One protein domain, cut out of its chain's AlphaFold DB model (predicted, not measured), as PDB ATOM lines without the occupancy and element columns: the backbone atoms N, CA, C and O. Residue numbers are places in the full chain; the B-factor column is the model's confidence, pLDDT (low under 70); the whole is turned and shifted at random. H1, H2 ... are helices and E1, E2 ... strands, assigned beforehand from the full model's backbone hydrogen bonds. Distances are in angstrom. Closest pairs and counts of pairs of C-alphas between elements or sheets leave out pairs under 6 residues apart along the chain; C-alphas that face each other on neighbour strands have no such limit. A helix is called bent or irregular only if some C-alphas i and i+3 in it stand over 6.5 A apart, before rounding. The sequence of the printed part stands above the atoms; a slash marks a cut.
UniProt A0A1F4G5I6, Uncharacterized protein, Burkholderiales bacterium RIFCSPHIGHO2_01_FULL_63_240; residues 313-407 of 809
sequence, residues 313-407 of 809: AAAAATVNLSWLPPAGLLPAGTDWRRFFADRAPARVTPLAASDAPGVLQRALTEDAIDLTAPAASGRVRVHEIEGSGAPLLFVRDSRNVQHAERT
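This is residues 313 to 407 of the 809 residues of an uncharacterized protein of Burkholderiales bacterium RIFCSPHIGHO2_01_FULL_63_240 (UniProt A0A1F4G5I6). A twisted sheet of four strands forms the middle of the domain, with helix H3 over one face and the irregular helix H2 over the other. The short helix H1 lies off the sheet, and the long stretch of residues 365 to 379, with no named element, leads from H3 back to E3. The printed part has 95 residues, with three named helices and four named strands in the order H1 E1 H2 E2 H3 E3 E4. The sheet is mixed, in the order E1 E4 E3 E2, and the class is mixed, helices and strands, with 39 residues in named elements, under half of those printed. The whole is compact, with a radius of gyration of the C-alphas of 12.7 A, and rounded, spanning 34 by 31 by 26 A.

The inner strands E3, residues 380 to 385, and E4, residues 392 to 396, are an antiparallel hairpin, with N 383 and O 393 2.7 A apart. The edge strand E1, residues 327 to 330, is antiparallel to E4, with N 330 and O 392 at 2.8 A. The other edge strand, E2, residues 349 to 351, is parallel to E3, with N 351 and O 384 at 2.8 A. From edge to edge the strands' lines turn by 92 degrees. H3, residues 356 to 364, is on the sheet at a height of 8.3 A; it lies over E4 and runs along the strands, at 27 degrees to E4 on the local plane. The closest C-alphas of H3 and E4 are those of Ala 363 and Val 395, 5.8 A apart. H2, residues 336 to 343, is on the opposite face at a height of 8.9 A, only just over E4, on which 3 of its 8 C-alphas fall. H2 is irregular: C-alphas 339 and 342 are 9.3 A apart. H1, residues 317 to 320, is not on the sheet and only just touches H2, with 3 pairs of C-alphas within 8 A, the closest being Ala 317 and Phe 339 at 5.3 A. E2, H3 and E3 form a strand-helix-strand unit, two parallel neighbour strands with a helix between them along the chain, and its crossover is right-handed. E1, H2 and E2 form a split unit, with E4 and E3 between its strands in the sheet, also right-handed. Every O i to N i+4 pair is within hydrogen-bond range in H3, and 2 of 4 are in H2; H1 is too short for such a pair.

E3 is 15.7 A long from first to last C-alpha, E4 13.3 A, E1 10.0 A and E2 6.4 A. H3 measures 12.2 A, H2 10.0 A and H1 5.8 A. H1 begins at C-alpha 317, (-40.311, -41.339, -38.970), and E4 ends at C-alpha 396, (-30.765, -32.378, -33.112).

The two C-alphas farthest apart, those of Ala 373 and Ser 388, are 35.1 A apart. The printed part has no cut. The link from H3 to E3 is long, with 15 residues; in it, residues 369 to 370 pair briefly with 323 to 324, antiparallel. The mean pLDDT of the printed part is 84.8, and residues 375 to 378 and 398 to 407 are under 70.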
ATOM      1  N   ALA A 313     -38.878 -41.573 -46.050       92.44
ATOM      2  CA  ALA A 313     -39.104 -40.125 -46.106       92.44
ATOM      3  C   ALA A 313     -40.560 -39.737 -46.439       92.44
ATOM      4  O   ALA A 313     -40.942 -38.583 -46.261       92.44
ATOM      5  N   ALA A 314     -41.392 -40.677 -46.899       91.25
ATOM      6  CA  ALA A 314     -42.771 -40.406 -47.324       91.25
ATOM      7  C   ALA A 314     -43.813 -40.505 -46.186       91.25
ATOM      8  O   ALA A 314     -45.001 -40.240 -46.399       91.25
ATOM      9  N   ALA A 315     -43.397 -40.900 -44.982       91.88
ATOM     10  CA  ALA A 315     -44.256 -41.082 -43.815       91.88
ATOM     11  C   ALA A 315     -43.613 -40.491 -42.552       91.88
ATOM     12  O   ALA A 315     -42.475 -40.029 -42.576       91.88
ATOM     13  N   ALA A 316     -44.344 -40.510 -41.434       93.06
ATOM     14  CA  ALA A 316     -43.770 -40.149 -40.142       93.06
ATOM     15  C   ALA A 316     -42.628 -41.111 -39.783       93.06
ATOM     16  O   ALA A 316     -42.772 -42.329 -39.917       93.06
ATOM     17  N   ALA A 317     -41.514 -40.573 -39.285       93.25
ATOM     18  CA  ALA A 317     -40.311 -41.339 -38.970       93.25
ATOM     19  C   ALA A 317     -40.598 -42.505 -38.011       93.25
ATOM     20  O   ALA A 317     -40.052 -43.590 -38.181       93.25
ATOM     21  N   THR A 318     -41.524 -42.323 -37.063       92.44
ATOM     22  CA  THR A 318     -41.968 -43.345 -36.095       92.44
ATOM     23  C   THR A 318     -42.571 -44.598 -36.736       92.44
ATOM     24  O   THR A 318     -42.603 -45.650 -36.102       92.44
ATOM     25  N   VAL A 319     -43.035 -44.522 -37.987       92.50
ATOM     26  CA  VAL A 319     -43.586 -45.676 -38.714       92.50
ATOM     27  C   VAL A 319     -42.485 -46.660 -39.096       92.50
ATOM     28  O   VAL A 319     -42.687 -47.863 -38.992       92.50
ATOM     29  N   ASN A 320     -41.313 -46.167 -39.496       92.81
ATOM     30  CA  ASN A 320     -40.241 -47.000 -40.047       92.81
ATOM     31  C   ASN A 320     -38.974 -47.024 -39.183       92.81
ATOM     32  O   ASN A 320     -38.106 -47.858 -39.410       92.81
ATOM     33  N   LEU A 321     -38.852 -46.129 -38.202       95.12
ATOM     34  CA  LEU A 321     -37.648 -45.935 -37.401       95.12
ATOM     35  C   LEU A 321     -37.995 -45.914 -35.909       95.12
ATOM     36  O   LEU A 321     -38.982 -45.317 -35.484       95.12
ATOM     37  N   SER A 322     -37.147 -46.547 -35.101       93.94
ATOM     38  CA  SER A 322     -37.165 -46.443 -33.633       93.94
ATOM     39  C   SER A 322     -36.261 -45.308 -33.131       93.94
ATOM     40  O   SER A 322     -36.459 -44.780 -32.038       93.94
ATOM     41  N   TRP A 323     -35.283 -44.910 -33.943       94.88
ATOM     42  CA  TRP A 323     -34.263 -43.922 -33.630       94.88
ATOM     43  C   TRP A 323     -33.938 -43.068 -34.859       94.88
ATOM     44  O   TRP A 323     -33.911 -43.567 -35.982       94.88
ATOM     45  N   LEU A 324     -33.631 -41.792 -34.632       95.00
ATOM     46  CA  LEU A 324     -32.957 -40.934 -35.607       95.00
ATOM     47  C   LEU A 324     -31.515 -40.664 -35.164       95.00
ATOM     48  O   LEU A 324     -31.258 -40.526 -33.958       95.00
ATOM     49  N   PRO A 325     -30.571 -40.514 -36.107       95.38
ATOM     50  CA  PRO A 325     -29.262 -39.958 -35.793       95.38
ATOM     51  C   PRO A 325     -29.402 -38.514 -35.277       95.38
ATOM     52  O   PRO A 325     -30.449 -37.880 -35.439       95.38
ATOM     53  N   PRO A 326     -28.357 -37.961 -34.642       93.00
ATOM     54  CA  PRO A 326     -28.375 -36.563 -34.232       93.00
ATOM     55  C   PRO A 326     -28.382 -35.590 -35.421       93.00
ATOM     56  O   PRO A 326     -28.750 -34.438 -35.247       93.00
ATOM     57  N   ALA A 327     -28.011 -36.028 -36.621       95.44
ATOM     58  CA  ALA A 327     -28.172 -35.265 -37.850       95.44
ATOM     59  C   ALA A 327     -28.369 -36.210 -39.036       95.44
ATOM     60  O   ALA A 327     -27.911 -37.351 -38.982       95.44
ATOM     61  N   GLY A 328     -29.016 -35.735 -40.096       95.50
ATOM     62  CA  GLY A 328     -29.228 -36.495 -41.326       95.50
ATOM     63  C   GLY A 328     -29.703 -35.611 -42.475       95.50
ATOM     64  O   GLY A 328     -30.198 -34.502 -42.257       95.50
ATOM     65  N   LEU A 329     -29.542 -36.098 -43.704       96.06
ATOM     66  CA  LEU A 329     -29.999 -35.426 -44.918       96.06
ATOM     67  C   LEU A 329     -31.253 -36.121 -45.446       96.06
ATOM     68  O   LEU A 329     -31.246 -37.328 -45.693       96.06
ATOM     69  N   LEU A 330     -32.314 -35.347 -45.653       95.56
ATOM     70  CA  LEU A 330     -33.544 -35.794 -46.297       95.56
ATOM     71  C   LEU A 330     -33.553 -35.357 -47.771       95.56
ATOM     72  O   LEU A 330     -33.097 -34.249 -48.071       95.56
ATOM     73  N   PRO A 331     -34.100 -36.175 -48.690       93.31
ATOM     74  CA  PRO A 331     -34.253 -35.815 -50.094       93.31
ATOM     75  C   PRO A 331     -34.965 -34.476 -50.287       93.31
ATOM     76  O   PRO A 331     -35.853 -34.109 -49.505       93.31
ATOM     77  N   ALA A 332     -34.616 -33.774 -51.364       87.19
ATOM     78  CA  ALA A 332     -35.306 -32.551 -51.750       87.19
ATOM     79  C   ALA A 332     -36.810 -32.820 -51.935       87.19
ATOM     80  O   ALA A 332     -37.206 -33.839 -52.501       87.19
ATOM     81  N   GLY A 333     -37.653 -31.918 -51.427       84.88
ATOM     82  CA  GLY A 333     -39.113 -32.060 -51.490       84.88
ATOM     83  C   GLY A 333     -39.735 -32.995 -50.443       84.88
ATOM     84  O   GLY A 333     -40.947 -33.197 -50.470       84.88
ATOM     85  N   THR A 334     -38.952 -33.545 -49.505       92.75
ATOM     86  CA  THR A 334     -39.502 -34.289 -48.359       92.75
ATOM     87  C   THR A 334     -40.431 -33.389 -47.536       92.75
ATOM     88  O   THR A 334     -40.033 -32.301 -47.114       92.75
ATOM     89  N   ASP A 335     -41.649 -33.857 -47.242       93.81
ATOM     90  CA  ASP A 335     -42.541 -33.202 -46.280       93.81
ATOM     91  C   ASP A 335     -42.005 -33.422 -44.859       93.81
ATOM     92  O   ASP A 335     -42.361 -34.365 -44.146       93.81
ATOM     93  N   TRP A 336     -41.097 -32.539 -44.454       92.44
ATOM     94  CA  TRP A 336     -40.431 -32.602 -43.159       92.44
ATOM     95  C   TRP A 336     -41.418 -32.471 -41.989       92.44
ATOM     96  O   TRP A 336     -41.158 -33.021 -40.917       92.44
ATOM     97  N   ARG A 337     -42.566 -31.797 -42.172       92.38
ATOM     98  CA  ARG A 337     -43.598 -31.680 -41.127       92.38
ATOM     99  C   ARG A 337     -44.225 -33.034 -40.862       92.38
ATOM    100  O   ARG A 337     -44.328 -33.451 -39.710       92.38
ATOM    101  N   ARG A 338     -44.582 -33.748 -41.930       93.06
ATOM    102  CA  ARG A 338     -45.086 -35.117 -41.832       93.06
ATOM    103  C   ARG A 338     -44.029 -36.077 -41.295       93.06
ATOM    104  O   ARG A 338     -44.360 -36.914 -40.461       93.06
ATOM    105  N   PHE A 339     -42.778 -35.945 -41.736       94.56
ATOM    106  CA  PHE A 339     -41.681 -36.817 -41.315       94.56
ATOM    107  C   PHE A 339     -41.399 -36.721 -39.807       94.56
ATOM    108  O   PHE A 339     -41.325 -37.746 -39.129       94.56
ATOM    109  N   PHE A 340     -41.286 -35.508 -39.255       92.56
ATOM    110  CA  PHE A 340     -40.996 -35.315 -37.828       92.56
ATOM    111  C   PHE A 340     -42.239 -35.325 -36.925       92.56
ATOM    112  O   PHE A 340     -42.086 -35.503 -35.714       92.56
ATOM    113  N   ALA A 341     -43.446 -35.170 -37.481       89.00
ATOM    114  CA  ALA A 341     -44.714 -35.147 -36.749       89.00
ATOM    115  C   ALA A 341     -44.642 -34.221 -35.513       89.00
ATOM    116  O   ALA A 341     -44.268 -33.057 -35.640       89.00
ATOM    117  N   ASP A 342     -44.904 -34.731 -34.307       85.06
ATOM    118  CA  ASP A 342     -44.880 -33.964 -33.048       85.06
ATOM    119  C   ASP A 342     -43.508 -33.352 -32.694       85.06
ATOM    120  O   ASP A 342     -43.395 -32.557 -31.761       85.06
ATOM    121  N   ARG A 343     -42.438 -33.745 -33.397       86.62
ATOM    122  CA  ARG A 343     -41.076 -33.209 -33.231       86.62
ATOM    123  C   ARG A 343     -40.709 -32.170 -34.293       86.62
ATOM    124  O   ARG A 343     -39.587 -31.660 -34.254       86.62
ATOM    125  N   ALA A 344     -41.602 -31.886 -35.242       87.00
ATOM    126  CA  ALA A 344     -41.348 -30.943 -36.322       87.00
ATOM    127  C   ALA A 344     -41.133 -29.519 -35.770       87.00
ATOM    128  O   ALA A 344     -41.898 -29.074 -34.909       87.00
ATOM    129  N   PRO A 345     -40.109 -28.781 -36.238       84.88
ATOM    130  CA  PRO A 345     -39.942 -27.381 -35.860       84.88
ATOM    131  C   PRO A 345     -41.065 -26.508 -36.441       84.88
ATOM    132  O   PRO A 345     -41.735 -26.876 -37.401       84.88
ATOM    133  N   ALA A 346     -41.259 -25.305 -35.897       79.25
ATOM    134  CA  ALA A 346     -42.274 -24.380 -36.415       79.25
ATOM    135  C   ALA A 346     -41.983 -23.938 -37.865       79.25
ATOM    136  O   ALA A 346     -42.898 -23.760 -38.675       79.25
ATOM    137  N   ARG A 347     -40.698 -23.787 -38.201       80.50
ATOM    138  CA  ARG A 347     -40.207 -23.325 -39.503       80.50
ATOM    139  C   ARG A 347     -38.906 -24.021 -39.892       80.50
ATOM    140  O   ARG A 347     -38.165 -24.486 -39.026       80.50
ATOM    141  N   VAL A 348     -38.639 -24.048 -41.194       86.81
ATOM    142  CA  VAL A 348     -37.329 -24.387 -41.761       86.81
ATOM    143  C   VAL A 348     -36.419 -23.153 -41.720       86.81
ATOM    144  O   VAL A 348     -36.913 -22.026 -41.750       86.81
ATOM    145  N   THR A 349     -35.107 -23.352 -41.598       88.38
ATOM    146  CA  THR A 349     -34.111 -22.266 -41.563       88.38
ATOM    147  C   THR A 349     -33.218 -22.334 -42.803       88.38
ATOM    148  O   THR A 349     -32.620 -23.388 -43.018       88.38
ATOM    149  N   PRO A 350     -33.072 -21.264 -43.601       89.69
ATOM    150  CA  PRO A 350     -32.127 -21.274 -44.715       89.69
ATOM    151  C   PRO A 350     -30.690 -21.430 -44.195       89.69
ATOM    152  O   PRO A 350     -30.342 -20.893 -43.139       89.69
ATOM    153  N   LEU A 351     -29.871 -22.194 -44.910       91.31
ATOM    154  CA  LEU A 351     -28.478 -22.458 -44.568       91.31
ATOM    155  C   LEU A 351     -27.608 -22.379 -45.822       91.31
ATOM    156  O   LEU A 351     -27.815 -23.136 -46.770       91.31
ATOM    157  N   ALA A 352     -26.596 -21.514 -45.797       91.56
ATOM    158  CA  ALA A 352     -25.615 -21.439 -46.869       91.56
ATOM    159  C   ALA A 352     -24.909 -22.791 -47.051       91.56
ATOM    160  O   ALA A 352     -24.515 -23.445 -46.078       91.56
ATOM    161  N   ALA A 353     -24.719 -23.215 -48.302       90.12
ATOM    162  CA  ALA A 353     -24.121 -24.515 -48.609       90.12
ATOM    163  C   ALA A 353     -22.707 -24.685 -48.016       90.12
ATOM    164  O   ALA A 353     -22.344 -25.786 -47.600       90.12
ATOM    165  N   SER A 354     -21.937 -23.596 -47.902       91.62
ATOM    166  CA  SER A 354     -20.609 -23.579 -47.270       91.62
ATOM    167  C   SER A 354     -20.633 -23.880 -45.771       91.62
ATOM    168  O   SER A 354     -19.652 -24.392 -45.234       91.62
ATOM    169  N   ASP A 355     -21.746 -23.592 -45.097       91.94
ATOM    170  CA  ASP A 355     -21.867 -23.713 -43.643       91.94
ATOM    171  C   ASP A 355     -22.394 -25.091 -43.217       91.94
ATOM    172  O   ASP A 355     -22.197 -25.517 -42.071       91.94
ATOM    173  N   ALA A 356     -23.025 -25.823 -44.143       91.12
ATOM    174  CA  ALA A 356     -23.613 -27.136 -43.897       91.12
ATOM    175  C   ALA A 356     -22.632 -28.162 -43.288       91.12
ATOM    176  O   ALA A 356     -23.017 -28.804 -42.304       91.12
ATOM    177  N   PRO A 357     -21.368 -28.294 -43.746       92.50
ATOM    178  CA  PRO A 357     -20.405 -29.206 -43.124       92.50
ATOM    179  C   PRO A 357     -20.133 -28.873 -41.650       92.50
ATOM    180  O   PRO A 357     -20.095 -29.767 -40.805       92.50
ATOM    181  N   GLY A 358     -20.006 -27.583 -41.320       91.62
ATOM    182  CA  GLY A 358     -19.735 -27.128 -39.956       91.62
ATOM    183  C   GLY A 358     -20.922 -27.318 -39.009       91.62
ATOM    184  O   GLY A 358     -20.721 -27.584 -37.820       91.62
ATOM    185  N   VAL A 359     -22.152 -27.196 -39.519       90.94
ATOM    186  CA  VAL A 359     -23.384 -27.497 -38.772       90.94
ATOM    187  C   VAL A 359     -23.527 -29.003 -38.550       90.94
ATOM    188  O   VAL A 359     -23.779 -29.429 -37.421       90.94
ATOM    189  N   LEU A 360     -23.302 -29.808 -39.594       92.25
ATOM    190  CA  LEU A 360     -23.349 -31.267 -39.520       92.25
ATOM    191  C   LEU A 360     -22.341 -31.804 -38.497       92.25
ATOM    192  O   LEU A 360     -22.732 -32.521 -37.580       92.25
ATOM    193  N   GLN A 361     -21.068 -31.410 -38.591       90.12
ATOM    194  CA  GLN A 361     -20.011 -31.902 -37.702       90.12
ATOM    195  C   GLN A 361     -20.309 -31.618 -36.221       90.12
ATOM    196  O   GLN A 361     -20.091 -32.478 -35.369       90.12
ATOM    197  N   ARG A 362     -20.856 -30.436 -35.910       89.06
ATOM    198  CA  ARG A 362     -21.279 -30.082 -34.547       89.06
ATOM    199  C   ARG A 362     -22.454 -30.936 -34.081       89.06
ATOM    200  O   ARG A 362     -22.422 -31.467 -32.973       89.06
ATOM    201  N   ALA A 363     -23.461 -31.109 -34.934       90.44
ATOM    202  CA  ALA A 363     -24.636 -31.901 -34.597       90.44
ATOM    203  C   ALA A 363     -24.290 -33.379 -34.367       90.44
ATOM    204  O   ALA A 363     -24.857 -33.991 -33.473       90.44
ATOM    205  N   LEU A 364     -23.317 -33.947 -35.089       90.44
ATOM    206  CA  LEU A 364     -22.900 -35.344 -34.907       90.44
ATOM    207  C   LEU A 364     -22.381 -35.662 -33.495       90.44
ATOM    208  O   LEU A 364     -22.451 -36.814 -33.076       90.44
ATOM    209  N   THR A 365     -21.914 -34.669 -32.732       85.44
ATOM    210  CA  THR A 365     -21.498 -34.885 -31.333       85.44
ATOM    211  C   THR A 365     -22.664 -35.072 -30.357       85.44
ATOM    212  O   THR A 365     -22.454 -35.496 -29.222       85.44
ATOM    213  N   GLU A 366     -23.896 -34.788 -30.784       87.81
ATOM    214  CA  GLU A 366     -25.090 -34.932 -29.957       87.81
ATOM    215  C   GLU A 366     -25.592 -36.388 -29.899       87.81
ATOM    216  O   GLU A 366     -25.285 -37.246 -30.731       87.81
ATOM    217  N   ASP A 367     -26.444 -36.679 -28.915       88.06
ATOM    218  CA  ASP A 367     -27.081 -37.993 -28.781       88.06
ATOM    219  C   ASP A 367     -28.042 -38.305 -29.939       88.06
ATOM    220  O   ASP A 367     -28.835 -37.456 -30.354       88.06
ATOM    221  N   ALA A 368     -28.138 -39.576 -30.336       91.50
ATOM    222  CA  ALA A 368     -29.228 -40.056 -31.192       91.50
ATOM    223  C   ALA A 368     -30.610 -39.796 -30.556       91.50
ATOM    224  O   ALA A 368     -30.763 -39.810 -29.324       91.50
ATOM    225  N   ILE A 369     -31.631 -39.554 -31.380       92.31
ATOM    226  CA  ILE A 369     -33.005 -39.251 -30.968       92.31
ATOM    227  C   ILE A 369     -33.834 -40.537 -30.914       92.31
ATOM    228  O   ILE A 369     -34.177 -41.107 -31.937       92.31
ATOM    229  N   ASP A 370     -34.204 -40.955 -29.709       92.19
ATOM    230  CA  ASP A 370     -35.195 -42.004 -29.467       92.19
ATOM    231  C   ASP A 370     -36.591 -41.520 -29.878       92.19
ATOM    232  O   ASP A 370     -37.112 -40.534 -29.327       92.19
ATOM    233  N   LEU A 371     -37.175 -42.198 -30.860       91.62
ATOM    234  CA  LEU A 371     -38.521 -41.918 -31.341       91.62
ATOM    235  C   LEU A 371     -39.598 -42.582 -30.479       91.62
ATOM    236  O   LEU A 371     -40.743 -42.140 -30.528       91.62
ATOM    237  N   THR A 372     -39.242 -43.568 -29.648       86.62
ATOM    238  CA  THR A 372     -40.173 -44.228 -28.713       86.62
ATOM    239  C   THR A 372     -40.412 -43.403 -27.442       86.62
ATOM    240  O   THR A 372     -41.446 -43.527 -26.790       86.62
ATOM    241  N   ALA A 373     -39.477 -42.507 -27.110       84.38
ATOM    242  CA  ALA A 373     -39.608 -41.551 -26.013       84.38
ATOM    243  C   ALA A 373     -40.601 -40.408 -26.347       84.38
ATOM    244  O   ALA A 373     -40.894 -40.161 -27.520       84.38
ATOM    245  N   PRO A 374     -41.079 -39.631 -25.356       77.25
ATOM    246  CA  PRO A 374     -41.904 -38.445 -25.606       77.25
ATOM    247  C   PRO A 374     -41.200 -37.411 -26.503       77.25
ATOM    248  O   PRO A 374     -39.986 -37.214 -26.389       77.25
ATOM    249  N   ALA A 375     -41.962 -36.689 -27.338       68.00
ATOM    250  CA  ALA A 375     -41.446 -35.684 -28.286       68.00
ATOM    251  C   ALA A 375     -40.569 -34.598 -27.631       68.00
ATOM    252  O   ALA A 375     -39.602 -34.121 -28.224       68.00
ATOM    253  N   ALA A 376     -40.819 -34.290 -26.356       64.25
ATOM    254  CA  ALA A 376     -40.002 -33.373 -25.563       64.25
ATOM    255  C   ALA A 376     -38.521 -33.802 -25.412       64.25
ATOM    256  O   ALA A 376     -37.677 -32.962 -25.101       64.25
ATOM    257  N   SER A 377     -38.181 -35.081 -25.636       61.84
ATOM    258  CA  SER A 377     -36.858 -35.674 -25.363       61.84
ATOM    259  C   SER A 377     -35.842 -35.593 -26.522       61.84
ATOM    260  O   SER A 377     -34.714 -36.089 -26.406       61.84
ATOM    261  N   GLY A 378     -36.199 -34.967 -27.646       66.81
ATOM    262  CA  GLY A 378     -35.320 -34.859 -28.815       66.81
ATOM    263  C   GLY A 378     -35.881 -33.920 -29.869       66.81
ATOM    264  O   GLY A 378     -36.510 -34.367 -30.821       66.81
ATOM    265  N   ARG A 379     -35.657 -32.621 -29.656       75.94
ATOM    266  CA  ARG A 379     -36.071 -31.543 -30.558       75.94
ATOM    267  C   ARG A 379     -35.166 -31.518 -31.792       75.94
ATOM    268  O   ARG A 379     -33.967 -31.778 -31.679       75.94
ATOM    269  N   VAL A 380     -35.749 -31.192 -32.939       87.69
ATOM    270  CA  VAL A 380     -35.072 -31.173 -34.239       87.69
ATOM    271  C   VAL A 380     -35.193 -29.783 -34.853       87.69
ATOM    272  O   VAL A 380     -36.234 -29.138 -34.733       87.69
ATOM    273  N   ARG A 381     -34.131 -29.326 -35.512       89.44
ATOM    274  CA  ARG A 381     -34.158 -28.205 -36.454       89.44
ATOM    275  C   ARG A 381     -33.966 -28.736 -37.862       89.44
ATOM    276  O   ARG A 381     -33.244 -29.709 -38.055       89.44
ATOM    277  N   VAL A 382     -34.620 -28.095 -38.821       92.75
ATOM    278  CA  VAL A 382     -34.515 -28.432 -40.241       92.75
ATOM    279  C   VAL A 382     -33.944 -27.222 -40.961       92.75
ATOM    280  O   VAL A 382     -34.461 -26.111 -40.828       92.75
ATOM    281  N   HIS A 383     -32.866 -27.458 -41.691       92.75
ATOM    282  CA  HIS A 383     -32.175 -26.492 -42.517       92.75
ATOM    283  C   HIS A 383     -32.451 -26.771 -43.990       92.75
ATOM    284  O   HIS A 383     -32.343 -27.912 -44.442       92.75
ATOM    285  N   GLU A 384     -32.785 -25.724 -44.729       92.38
ATOM    286  CA  GLU A 384     -32.854 -25.751 -46.185       92.38
ATOM    287  C   GLU A 384     -31.510 -25.273 -46.721       92.38
ATOM    288  O   GLU A 384     -31.147 -24.111 -46.544       92.38
ATOM    289  N   ILE A 385     -30.735 -26.198 -47.290       92.75
ATOM    290  CA  ILE A 385     -29.426 -25.874 -47.852       92.75
ATOM    291  C   ILE A 385     -29.636 -25.075 -49.140       92.75
ATOM    292  O   ILE A 385     -30.443 -25.459 -49.982       92.75
ATOM    293  N   GLU A 386     -28.909 -23.975 -49.311       89.56
ATOM    294  CA  GLU A 386     -28.970 -23.174 -50.533       89.56
ATOM    295  C   GLU A 386     -28.588 -23.997 -51.776       89.56
ATOM    296  O   GLU A 386     -27.516 -24.601 -51.843       89.56
ATOM    297  N   GLY A 387     -29.466 -23.991 -52.782       81.75
ATOM    298  CA  GLY A 387     -29.253 -24.664 -54.063       81.75
ATOM    299  C   GLY A 387     -30.523 -25.325 -54.595       81.75
ATOM    300  O   GLY A 387     -31.316 -25.893 -53.847       81.75
ATOM    301  N   SER A 388     -30.736 -25.268 -55.912       77.00
ATOM    302  CA  SER A 388     -31.873 -25.954 -56.538       77.00
ATOM    303  C   SER A 388     -31.739 -27.470 -56.357       77.00
ATOM    304  O   SER A 388     -30.721 -28.048 -56.734       77.00
ATOM    305  N   GLY A 389     -32.751 -28.108 -55.763       80.69
ATOM    306  CA  GLY A 389     -32.741 -29.549 -55.493       80.69
ATOM    307  C   GLY A 389     -31.828 -29.977 -54.338       80.69
ATOM    308  O   GLY A 389     -31.539 -31.167 -54.211       80.69
ATOM    309  N   ALA A 390     -31.371 -29.041 -53.503       86.25
ATOM    310  CA  ALA A 390     -30.564 -29.367 -52.336       86.25
ATOM    311  C   ALA A 390     -31.375 -30.158 -51.282       86.25
ATOM    312  O   ALA A 390     -32.579 -29.931 -51.114       86.25
ATOM    313  N   PRO A 391     -30.742 -31.109 -50.570       91.31
ATOM    314  CA  PRO A 391     -31.399 -31.863 -49.510       91.31
ATOM    315  C   PRO A 391     -31.688 -30.986 -48.284       91.31
ATOM    316  O   PRO A 391     -30.998 -29.999 -48.018       91.31
ATOM    317  N   LEU A 392     -32.676 -31.394 -47.487       94.12
ATOM    318  CA  LEU A 392     -32.930 -30.790 -46.179       94.12
ATOM    319  C   LEU A 392     -31.985 -31.410 -45.146       94.12
ATOM    320  O   LEU A 392     -31.955 -32.630 -44.990       94.12
ATOM    321  N   LEU A 393     -31.253 -30.588 -44.399       95.94
ATOM    322  CA  LEU A 393     -30.416 -31.043 -43.290       95.94
ATOM    323  C   LEU A 393     -31.198 -30.924 -41.989       95.94
ATOM    324  O   LEU A 393     -31.485 -29.818 -41.538       95.94
ATOM    325  N   PHE A 394     -31.508 -32.043 -41.343       95.38
ATOM    326  CA  PHE A 394     -32.014 -31.992 -39.979       95.38
ATOM    327  C   PHE A 394     -30.885 -32.177 -38.974       95.38
ATOM    328  O   PHE A 394     -29.974 -32.977 -39.177       95.38
ATOM    329  N   VAL A 395     -30.975 -31.452 -37.864       94.06
ATOM    330  CA  VAL A 395     -30.048 -31.558 -36.740       94.06
ATOM    331  C   VAL A 395     -30.811 -31.601 -35.431       94.06
ATOM    332  O   VAL A 395     -31.828 -30.927 -35.246       94.06
ATOM    333  N   ARG A 396     -30.309 -32.386 -34.488       90.00
ATOM    334  CA  ARG A 396     -30.765 -32.378 -33.112       90.00
ATOM    335  C   ARG A 396     -30.420 -31.031 -32.506       90.00
ATOM    336  O   ARG A 396     -29.290 -30.559 -32.585       90.00
ATOM    337  N   ASP A 397     -31.408 -30.422 -31.877       80.50
ATOM    338  CA  ASP A 397     -31.198 -29.172 -31.177       80.50
ATOM    339  C   ASP A 397     -30.509 -29.437 -29.832       80.50
ATOM    340  O   ASP A 397     -30.973 -30.255 -29.025       80.50
ATOM    341  N   SER A 398     -29.391 -28.753 -29.600       67.81
ATOM    342  CA  SER A 398     -28.619 -28.849 -28.361       67.81
ATOM    343  C   SER A 398     -29.461 -28.370 -27.179       67.81
ATOM    344  O   SER A 398     -30.104 -27.319 -27.254       67.81
ATOM    345  N   ARG A 399     -29.432 -29.093 -26.054       58.62
ATOM    346  CA  ARG A 399     -30.259 -28.771 -24.868       58.62
ATOM    347  C   ARG A 399     -29.919 -27.415 -24.228       58.62
ATOM    348  O   ARG A 399     -30.754 -26.874 -23.511       58.62
ATOM    349  N   ASN A 400     -28.730 -26.876 -24.509       51.69
ATOM    350  CA  ASN A 400     -28.193 -25.653 -23.907       51.69
ATOM    351  C   ASN A 400     -28.463 -24.381 -24.723       51.69
ATOM    352  O   ASN A 400     -28.114 -23.294 -24.273       51.69
ATOM    353  N   VAL A 401     -29.071 -24.491 -25.909       52.44
ATOM    354  CA  VAL A 401     -29.362 -23.320 -26.740       52.44
ATOM    355  C   VAL A 401     -30.844 -22.977 -26.628       52.44
ATOM    356  O   VAL A 401     -31.722 -23.701 -27.105       52.44
ATOM    357  N   GLN A 402     -31.126 -21.860 -25.956       46.12
ATOM    358  CA  GLN A 402     -32.442 -21.235 -25.973       46.12
ATOM    359  C   GLN A 402     -32.521 -20.302 -27.179       46.12
ATOM    360  O   GLN A 402     -31.940 -19.222 -27.189       46.12
ATOM    361  N   HIS A 403     -33.219 -20.744 -28.220       49.50
ATOM    362  CA  HIS A 403     -33.483 -19.918 -29.397       49.50
ATOM    363  C   HIS A 403     -34.653 -18.970 -29.127       49.50
ATOM    364  O   HIS A 403     -35.655 -19.382 -28.542       49.50
ATOM    365  N   ALA A 404     -34.556 -17.732 -29.616       40.53
ATOM    366  CA  ALA A 404     -35.585 -16.696 -29.467       40.53
ATOM    367  C   ALA A 404     -36.978 -17.123 -29.981       40.53
ATOM    368  O   ALA A 404     -37.997 -16.667 -29.473       40.53
ATOM    369  N   GLU A 405     -37.042 -18.071 -30.922       44.69
ATOM    370  CA  GLU A 405     -38.290 -18.682 -31.412       44.69
ATOM    371  C   GLU A 405     -39.065 -19.494 -30.353       44.69
ATOM    372  O   GLU A 405     -40.185 -19.933 -30.612       44.69
ATOM    373  N   ARG A 406     -38.486 -19.710 -29.161       45.88
ATOM    374  CA  ARG A 406     -39.100 -20.431 -28.032       45.88
ATOM    375  C   ARG A 406     -39.609 -19.542 -26.908       45.88
ATOM    376  O   ARG A 406     -40.188 -20.071 -25.961       45.88
ATOM    377  N   THR A 407     -39.480 -18.227 -27.017       42.19
ATOM    378  CA  THR A 407     -40.203 -17.297 -26.144       42.19
ATOM    379  C   THR A 407     -41.629 -17.139 -26.680       42.19
ATOM    380  O   THR A 407     -42.015 -16.083 -27.162       42.19
TER     381      THR A 407